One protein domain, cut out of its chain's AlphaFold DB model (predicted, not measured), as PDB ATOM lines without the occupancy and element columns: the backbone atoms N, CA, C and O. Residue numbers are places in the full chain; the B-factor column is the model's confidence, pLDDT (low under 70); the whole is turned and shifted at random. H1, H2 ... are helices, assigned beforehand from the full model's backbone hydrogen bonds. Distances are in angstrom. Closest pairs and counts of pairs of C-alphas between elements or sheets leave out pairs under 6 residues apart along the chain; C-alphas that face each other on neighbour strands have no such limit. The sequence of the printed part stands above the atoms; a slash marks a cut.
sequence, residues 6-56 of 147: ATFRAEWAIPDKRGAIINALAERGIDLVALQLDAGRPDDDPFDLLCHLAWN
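What this domain is: This is residues 6 to 56 of the 147 residues of the protein "DEAD/DEAH box helicase" of Sphingobium herbicidovorans (strain ATCC 700291 / DSM 11019 / NBRC 16415 / MH) (UniProt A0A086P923). The longest helix, H2, makes one side of an open, horseshoe-like course of short helices: H1 stands at its first end in an L-shaped corner, H3 follows beyond its far end, and H4 brings the chain back so that it runs beside H1 in the opposite direction. The contacts between the helices are few, and residues 24 to 29, at the turn out of H2, stick out from the rest. The printed part has 51 residues with four named helices, in the order H1, H2, H3, H4 along the chain, and no named strand, and its class is all helix. It is compact, with a radius of gyration of the C-alphas of 10.7 A, and its outline is rounded, with spans of 27 by 23 by 17 A.

Where its parts are: Start with H2, residues 15 to 26, and find C-alpha 15 at (-34.174, -53.215, -28.816); from there the helix runs to C-alpha 26 at (-23.427, -41.462, -32.520), 16.4 A away. Go back along the chain to H1, residues 6 to 12, which measures 9.7 A from first to last C-alpha and begins at C-alpha 6, at (-41.523, -49.536, -42.797). After H2 look for H3, residues 32 to 38, which measures 9.8 A between its first and last C-alphas. The last helix is H4, residues 46 to 55, 13.9 A long from first to last C-alpha; it ends at C-alpha 55, at (-38.816, -39.258, -45.382).

How they stand to each other: Look first at the place where H2 meets H1. They touch only at the corner by their link, and of H2 residues 17 to 21 alone take part. The closest C-alphas there are those of Trp 12 and Arg 18, 4.6 A apart, and the lines of the two helices are about perpendicular, at 85 degrees. H2 is close to H3 but not clearly touching it, with 1 pair of C-alphas within 8 A: the closest C-alphas are those of Ile 22 and Leu 32, 7.7 A apart. H2 and H3 run the same way at a steep tilt of 52 degrees. From H3 move on to H4: the two only just touch, with 3 pairs of C-alphas within 8 A. Their closest C-alphas are those of Leu 32 and Pro 46, at 6.7 A, and their lines are about perpendicular, at 75 degrees. Now compare H4 with H1, and you will find them close but not clearly touching, with the C-alphas of Trp 12 and Phe 47 closest at 7.3 A. They run opposite ways at a shallow tilt of 30 degrees, with centres 11.5 A apart. H1 and H3 are apart, and so are H2 and H4. In the backbones of H2, H3 and H4, every O i to N i+4 pair is within hydrogen-bond range; in H1, 2 of 3 are.

The domain as a whole: Find Asp 16 and Gly 40 for the greatest reach, since their C-alphas are the two farthest apart, at 27.8 A. The first and last printed C-alphas, those of Ala 6 and Asn 56, are 13.6 A apart. The printed part has no cut from residue 6 to residue 56. The links from H1 to H2, with 2 residues between them, and from H2 to H3, with 5, are tight; the link from H3 to H4, with 7, is short, and no link is long. Residues 24 to 29, of which 24 to 26 belong to H2, stand free. In the B-factor column the mean pLDDT of the printed part is 92.4, and no printed residue is under 70.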
ATOM      1  N   ALA A   6     -41.091 -48.210 -43.240       89.44
ATOM      2  CA  ALA A   6     -41.523 -49.536 -42.797       89.44
ATOM      3  C   ALA A   6     -40.336 -50.468 -42.499       89.44
ATOM      4  O   ALA A   6     -40.310 -51.119 -41.457       89.44
ATOM      5  N   THR A   7     -39.321 -50.494 -43.371       91.94
ATOM      6  CA  THR A   7     -38.104 -51.291 -43.123       91.94
ATOM      7  C   THR A   7     -37.293 -50.770 -41.940       91.94
ATOM      8  O   THR A   7     -36.703 -51.558 -41.211       91.94
ATOM      9  N   PHE A   8     -37.295 -49.454 -41.718       93.69
ATOM     10  CA  PHE A   8     -36.641 -48.846 -40.564       93.69
ATOM     11  C   PHE A   8     -37.372 -49.177 -39.256       93.69
ATOM     12  O   PHE A   8     -36.750 -49.583 -38.280       93.69
ATOM     13  N   ARG A   9     -38.704 -49.087 -39.264       91.88
ATOM     14  CA  ARG A   9     -39.597 -49.404 -38.140       91.88
ATOM     15  C   ARG A   9     -39.439 -50.833 -37.637       91.88
ATOM     16  O   ARG A   9     -39.350 -51.032 -36.432       91.88
ATOM     17  N   ALA A  10     -39.368 -51.807 -38.546       90.50
ATOM     18  CA  ALA A  10     -39.188 -53.214 -38.190       90.50
ATOM     19  C   ALA A  10     -37.887 -53.459 -37.405       90.50
ATOM     20  O   ALA A  10     -37.845 -54.271 -36.486       90.50
ATOM     21  N   GLU A  11     -36.826 -52.726 -37.741       92.12
ATOM     22  CA  GLU A  11     -35.535 -52.819 -37.059       92.12
ATOM     23  C   GLU A  11     -35.531 -51.998 -35.763       92.12
ATOM     24  O   GLU A  11     -35.021 -52.454 -34.745       92.12
ATOM     25  N   TRP A  12     -36.160 -50.820 -35.767       92.69
ATOM     26  CA  TRP A  12     -36.274 -49.948 -34.596       92.69
ATOM     27  C   TRP A  12     -37.112 -50.550 -33.458       92.69
ATOM     28  O   TRP A  12     -36.840 -50.309 -32.279       92.69
ATOM     29  N   ALA A  13     -38.132 -51.346 -33.786       89.62
ATOM     30  CA  ALA A  13     -38.960 -52.028 -32.794       89.62
ATOM     31  C   ALA A  13     -38.178 -53.088 -31.994       89.62
ATOM     32  O   ALA A  13     -38.588 -53.452 -30.895       89.62
ATOM     33  N   ILE A  14     -37.037 -53.560 -32.507       88.38
ATOM     34  CA  ILE A  14     -36.202 -54.563 -31.845       88.38
ATOM     35  C   ILE A  14     -35.118 -53.841 -31.020       88.38
ATOM     36  O   ILE A  14     -34.269 -53.169 -31.612       88.38
ATOM     37  N   PRO A  15     -35.077 -53.987 -29.679       85.56
ATOM     38  CA  PRO A  15     -34.174 -53.215 -28.816       85.56
ATOM     39  C   PRO A  15     -32.693 -53.277 -29.210       85.56
ATOM     40  O   PRO A  15     -32.039 -52.237 -29.282       85.56
ATOM     41  N   ASP A  16     -32.174 -54.464 -29.533       87.38
ATOM     42  CA  ASP A  16     -30.761 -54.639 -29.900       87.38
ATOM     43  C   ASP A  16     -30.414 -53.918 -31.211       87.38
ATOM     44  O   ASP A  16     -29.379 -53.258 -31.328       87.38
ATOM     45  N   LYS A  17     -31.310 -53.998 -32.200       91.69
ATOM     46  CA  LYS A  17     -31.154 -53.334 -33.500       91.69
ATOM     47  C   LYS A  17     -31.301 -51.825 -33.370       91.69
ATOM     48  O   LYS A  17     -30.505 -51.090 -33.950       91.69
ATOM     49  N   ARG A  18     -32.244 -51.352 -32.552       92.06
ATOM     50  CA  ARG A  18     -32.362 -49.938 -32.182       92.06
ATOM     51  C   ARG A  18     -31.080 -49.421 -31.538       92.06
ATOM     52  O   ARG A  18     -30.578 -48.388 -31.965       92.06
ATOM     53  N   GLY A  19     -30.515 -50.153 -30.578       90.62
ATOM     54  CA  GLY A  19     -29.232 -49.808 -29.965       90.62
ATOM     55  C   GLY A  19     -28.108 -49.700 -30.998       90.62
ATOM     56  O   GLY A  19     -27.367 -48.721 -31.006       90.62
ATOM     57  N   ALA A  20     -28.025 -50.649 -31.936       92.69
ATOM     58  CA  ALA A  20     -27.052 -50.597 -33.027       92.69
ATOM     59  C   ALA A  20     -27.253 -49.384 -33.956       92.69
ATOM     60  O   ALA A  20     -26.277 -48.754 -34.361       92.69
ATOM     61  N   ILE A  21     -28.504 -49.025 -34.267       93.12
ATOM     62  CA  ILE A  21     -28.841 -47.829 -35.053       93.12
ATOM     63  C   ILE A  21     -28.386 -46.560 -34.319       93.12
ATOM     64  O   ILE A  21     -27.727 -45.717 -34.925       93.12
ATOM     65  N   ILE A  22     -28.707 -46.434 -33.028       92.12
ATOM     66  CA  ILE A  22     -28.331 -45.278 -32.200       92.12
ATOM     67  C   ILE A  22     -26.806 -45.147 -32.129       92.12
ATOM     68  O   ILE A  22     -26.272 -44.068 -32.374       92.12
ATOM     69  N   ASN A  23     -26.092 -46.248 -31.888       93.38
ATOM     70  CA  ASN A  23     -24.630 -46.241 -31.854       93.38
ATOM     71  C   ASN A  23     -24.030 -45.823 -33.205       93.38
ATOM     72  O   ASN A  23     -23.132 -44.989 -33.248       93.38
ATOM     73  N   ALA A  24     -24.565 -46.330 -34.322       94.25
ATOM     74  CA  ALA A  24     -24.092 -45.966 -35.657       94.25
ATOM     75  C   ALA A  24     -24.333 -44.482 -36.005       94.25
ATOM     76  O   ALA A  24     -23.586 -43.906 -36.807       94.25
ATOM     77  N   LEU A  25     -25.376 -43.864 -35.440       93.69
ATOM     78  CA  LEU A  25     -25.623 -42.422 -35.529       93.69
ATOM     79  C   LEU A  25     -24.621 -41.641 -34.669       93.69
ATOM     80  O   LEU A  25     -23.994 -40.706 -35.169       93.69
ATOM     81  N   ALA A  26     -24.387 -42.081 -33.432       94.19
ATOM     82  CA  ALA A  26     -23.427 -41.462 -32.520       94.19
ATOM     83  C   ALA A  26     -21.988 -41.493 -33.071       94.19
ATOM     84  O   ALA A  26     -21.285 -40.487 -33.009       94.19
ATOM     85  N   GLU A  27     -21.571 -42.590 -33.713       96.12
ATOM     86  CA  GLU A  27     -20.278 -42.699 -34.419       96.12
ATOM     87  C   GLU A  27     -20.106 -41.665 -35.544       96.12
ATOM     88  O   GLU A  27     -18.986 -41.348 -35.943       96.12
ATOM     89  N   ARG A  28     -21.213 -41.122 -36.063       95.06
ATOM     90  CA  ARG A  28     -21.243 -40.053 -37.073       95.06
ATOM     91  C   ARG A  28     -21.440 -38.663 -36.460       95.06
ATOM     92  O   ARG A  28     -21.633 -37.704 -37.200       95.06
ATOM     93  N   GLY A  29     -21.393 -38.555 -35.132       94.44
ATOM     94  CA  GLY A  29     -21.600 -37.311 -34.393       94.44
ATOM     95  C   GLY A  29     -23.067 -36.909 -34.237       94.44
ATOM     96  O   GLY A  29     -23.337 -35.752 -33.933       94.44
ATOM     97  N   ILE A  30     -24.013 -37.827 -34.462       93.38
ATOM     98  CA  ILE A  30     -25.450 -37.566 -34.309       93.38
ATOM     99  C   ILE A  30     -25.908 -38.140 -32.968       93.38
ATOM    100  O   ILE A  30     -26.176 -39.336 -32.854       93.38
ATOM    101  N   ASP A  31     -26.013 -37.276 -31.961       93.44
ATOM    102  CA  ASP A  31     -26.678 -37.593 -30.698       93.44
ATOM    103  C   ASP A  31     -28.172 -37.257 -30.805       93.44
ATOM    104  O   ASP A  31     -28.543 -36.124 -31.117       93.44
ATOM    105  N   LEU A  32     -29.042 -38.249 -30.591       91.19
ATOM    106  CA  LEU A  32     -30.486 -38.072 -30.778       91.19
ATOM    107  C   LEU A  32     -31.108 -37.122 -29.755       91.19
ATOM    108  O   LEU A  32     -32.038 -36.397 -30.104       91.19
ATOM    109  N   VAL A  33     -30.596 -37.106 -28.524       90.19
ATOM    110  CA  VAL A  33     -31.113 -36.233 -27.468       90.19
ATOM    111  C   VAL A  33     -30.757 -34.785 -27.787       90.19
ATOM    112  O   VAL A  33     -31.625 -33.915 -27.741       90.19
ATOM    113  N   ALA A  34     -29.510 -34.523 -28.182       92.94
ATOM    114  CA  ALA A  34     -29.082 -33.210 -28.650       92.94
ATOM    115  C   ALA A  34     -29.889 -32.768 -29.879       92.94
ATOM    116  O   ALA A  34     -30.406 -31.657 -29.904       92.94
ATOM    117  N   LEU A  35     -30.092 -33.665 -30.850       92.06
ATOM    118  CA  LEU A  35     -30.882 -33.385 -32.050       92.06
ATOM    119  C   LEU A  35     -32.331 -32.987 -31.722       92.06
ATOM    120  O   LEU A  35     -32.857 -32.046 -32.314       92.06
ATOM    121  N   GLN A  36     -32.977 -33.679 -30.778       92.88
ATOM    122  CA  GLN A  36     -34.321 -33.336 -30.301       92.88
ATOM    123  C   GLN A  36     -34.354 -31.953 -29.638       92.88
ATOM    124  O   GLN A  36     -35.260 -31.163 -29.909       92.88
ATOM    125  N   LEU A  37     -33.371 -31.647 -28.786       93.38
ATOM    126  CA  LEU A  37     -33.276 -30.360 -28.094       93.38
ATOM    127  C   LEU A  37     -33.040 -29.204 -29.074       93.38
ATOM    128  O   LEU A  37     -33.773 -28.216 -29.032       93.38
ATOM    129  N   ASP A  38     -32.088 -29.358 -29.993       92.38
ATOM    130  CA  ASP A  38     -31.733 -28.344 -30.990       92.38
ATOM    131  C   ASP A  38     -32.881 -28.076 -31.973       92.38
ATOM    132  O   ASP A  38     -33.084 -26.946 -32.417       92.38
ATOM    133  N   ALA A  39     -33.681 -29.101 -32.280       89.44
ATOM    134  CA  ALA A  39     -34.879 -28.963 -33.102       89.44
ATOM    135  C   ALA A  39     -36.076 -28.340 -32.353       89.44
ATOM    136  O   ALA A  39     -37.120 -28.121 -32.971       89.44
ATOM    137  N   GLY A  40     -35.958 -28.072 -31.044       92.75
ATOM    138  CA  GLY A  40     -37.059 -27.595 -30.201       92.75
ATOM    139  C   GLY A  40     -38.157 -28.644 -29.994       92.75
ATOM    140  O   GLY A  40     -39.327 -28.294 -29.850       92.75
ATOM    141  N   ARG A  41     -37.789 -29.930 -30.032       92.44
ATOM    142  CA  ARG A  41     -38.684 -31.099 -30.075       92.44
ATOM    143  C   ARG A  41     -38.296 -32.179 -29.049       92.44
ATOM    144  O   ARG A  41     -38.117 -33.339 -29.421       92.44
ATOM    145  N   PRO A  42     -38.163 -31.847 -27.750       92.31
ATOM    146  CA  PRO A  42     -37.753 -32.813 -26.725       92.31
ATOM    147  C   PRO A  42     -38.776 -33.940 -26.496       92.31
ATOM    148  O   PRO A  42     -38.426 -35.004 -25.985       92.31
ATOM    149  N   ASP A  43     -40.039 -33.724 -26.863       93.31
ATOM    150  CA  ASP A  43     -41.138 -34.658 -26.595       93.31
ATOM    151  C   ASP A  43     -41.433 -35.612 -27.765       93.31
ATOM    152  O   ASP A  43     -42.037 -36.673 -27.558       93.31
ATOM    153  N   ASP A  44     -40.975 -35.261 -28.972       94.31
ATOM    154  CA  ASP A  44     -41.125 -36.074 -30.183       94.31
ATOM    155  C   ASP A  44     -40.400 -37.415 -30.010       94.31
ATOM    156  O   ASP A  44     -39.334 -37.481 -29.396       94.31
ATOM    157  N   ASP A  45     -40.966 -38.513 -30.517       94.00
ATOM    158  CA  ASP A  45     -40.287 -39.807 -30.442       94.00
ATOM    159  C   ASP A  45     -39.037 -39.814 -31.347       94.00
ATOM    160  O   ASP A  45     -39.107 -39.355 -32.491       94.00
ATOM    161  N   PRO A  46     -37.884 -40.339 -30.886       93.00
ATOM    162  CA  PRO A  46     -36.666 -40.390 -31.697       93.00
ATOM    163  C   PRO A  46     -36.841 -41.146 -33.025       93.00
ATOM    164  O   PRO A  46     -36.225 -40.772 -34.023       93.00
ATOM    165  N   PHE A  47     -37.696 -42.172 -33.079       93.81
ATOM    166  CA  PHE A  47     -38.051 -42.842 -34.331       93.81
ATOM    167  C   PHE A  47     -38.761 -41.899 -35.295       93.81
ATOM    168  O   PHE A  47     -38.414 -41.853 -36.476       93.81
ATOM    169  N   ASP A  48     -39.756 -41.165 -34.795       93.25
ATOM    170  CA  ASP A  48     -40.563 -40.262 -35.607       93.25
ATOM    171  C   ASP A  48     -39.715 -39.078 -36.081       93.25
ATOM    172  O   ASP A  48     -39.803 -38.700 -37.248       93.25
ATOM    173  N   LEU A  49     -38.803 -38.571 -35.243       93.56
ATOM    174  CA  LEU A  49     -37.827 -37.554 -35.636       93.56
ATOM    175  C   LEU A  49     -36.927 -38.033 -36.777       93.56
ATOM    176  O   LEU A  49     -36.769 -37.337 -37.781       93.56
ATOM    177  N   LEU A  50     -36.376 -39.242 -36.668       93.38
ATOM    178  CA  LEU A  50     -35.578 -39.832 -37.742       93.38
ATOM    179  C   LEU A  50     -36.412 -40.054 -39.008       93.38
ATOM    180  O   LEU A  50     -35.938 -39.777 -40.112       93.38
ATOM    181  N   CYS A  51     -37.663 -40.494 -38.868       93.69
ATOM    182  CA  CYS A  51     -38.555 -40.675 -40.008       93.69
ATOM    183  C   CYS A  51     -38.912 -39.354 -40.693       93.69
ATOM    184  O   CYS A  51     -39.006 -39.295 -41.922       93.69
ATOM    185  N   HIS A  52     -39.095 -38.293 -39.914       93.12
ATOM    186  CA  HIS A  52     -39.343 -36.952 -40.410       93.12
ATOM    187  C   HIS A  52     -38.145 -36.424 -41.200       93.12
ATOM    188  O   HIS A  52     -38.305 -35.967 -42.328       93.12
ATOM    189  N   LEU A  53     -36.932 -36.572 -40.666       91.44
ATOM    190  CA  LEU A  53     -35.714 -36.113 -41.336       91.44
ATOM    191  C   LEU A  53     -35.408 -36.893 -42.623       91.44
ATOM    192  O   LEU A  53     -34.963 -36.304 -43.604       91.44
ATOM    193  N   ALA A  54     -35.641 -38.207 -42.634       92.50
ATOM    194  CA  ALA A  54     -35.303 -39.058 -43.775       92.50
ATOM    195  C   ALA A  54     -36.401 -39.123 -44.854       92.50
ATOM    196  O   ALA A  54     -36.082 -39.252 -46.036       92.50
ATOM    197  N   TRP A  55     -37.681 -39.044 -44.470       93.62
ATOM    198  CA  TRP A  55     -38.816 -39.258 -45.382       93.62
ATOM    199  C   TRP A  55     -39.928 -38.206 -45.274       93.62
ATOM    200  O   TRP A  55     -40.990 -38.401 -45.861       93.62
ATOM    201  N   ASN A  56     -39.719 -37.104 -44.546       92.44
ATOM    202  CA  ASN A  56     -40.737 -36.074 -44.300       92.44
ATOM    203  C   ASN A  56     -42.046 -36.651 -43.716       92.44
ATOM    204  O   ASN A  56     -43.145 -36.185 -44.020       92.44
TER     205      ASN A  56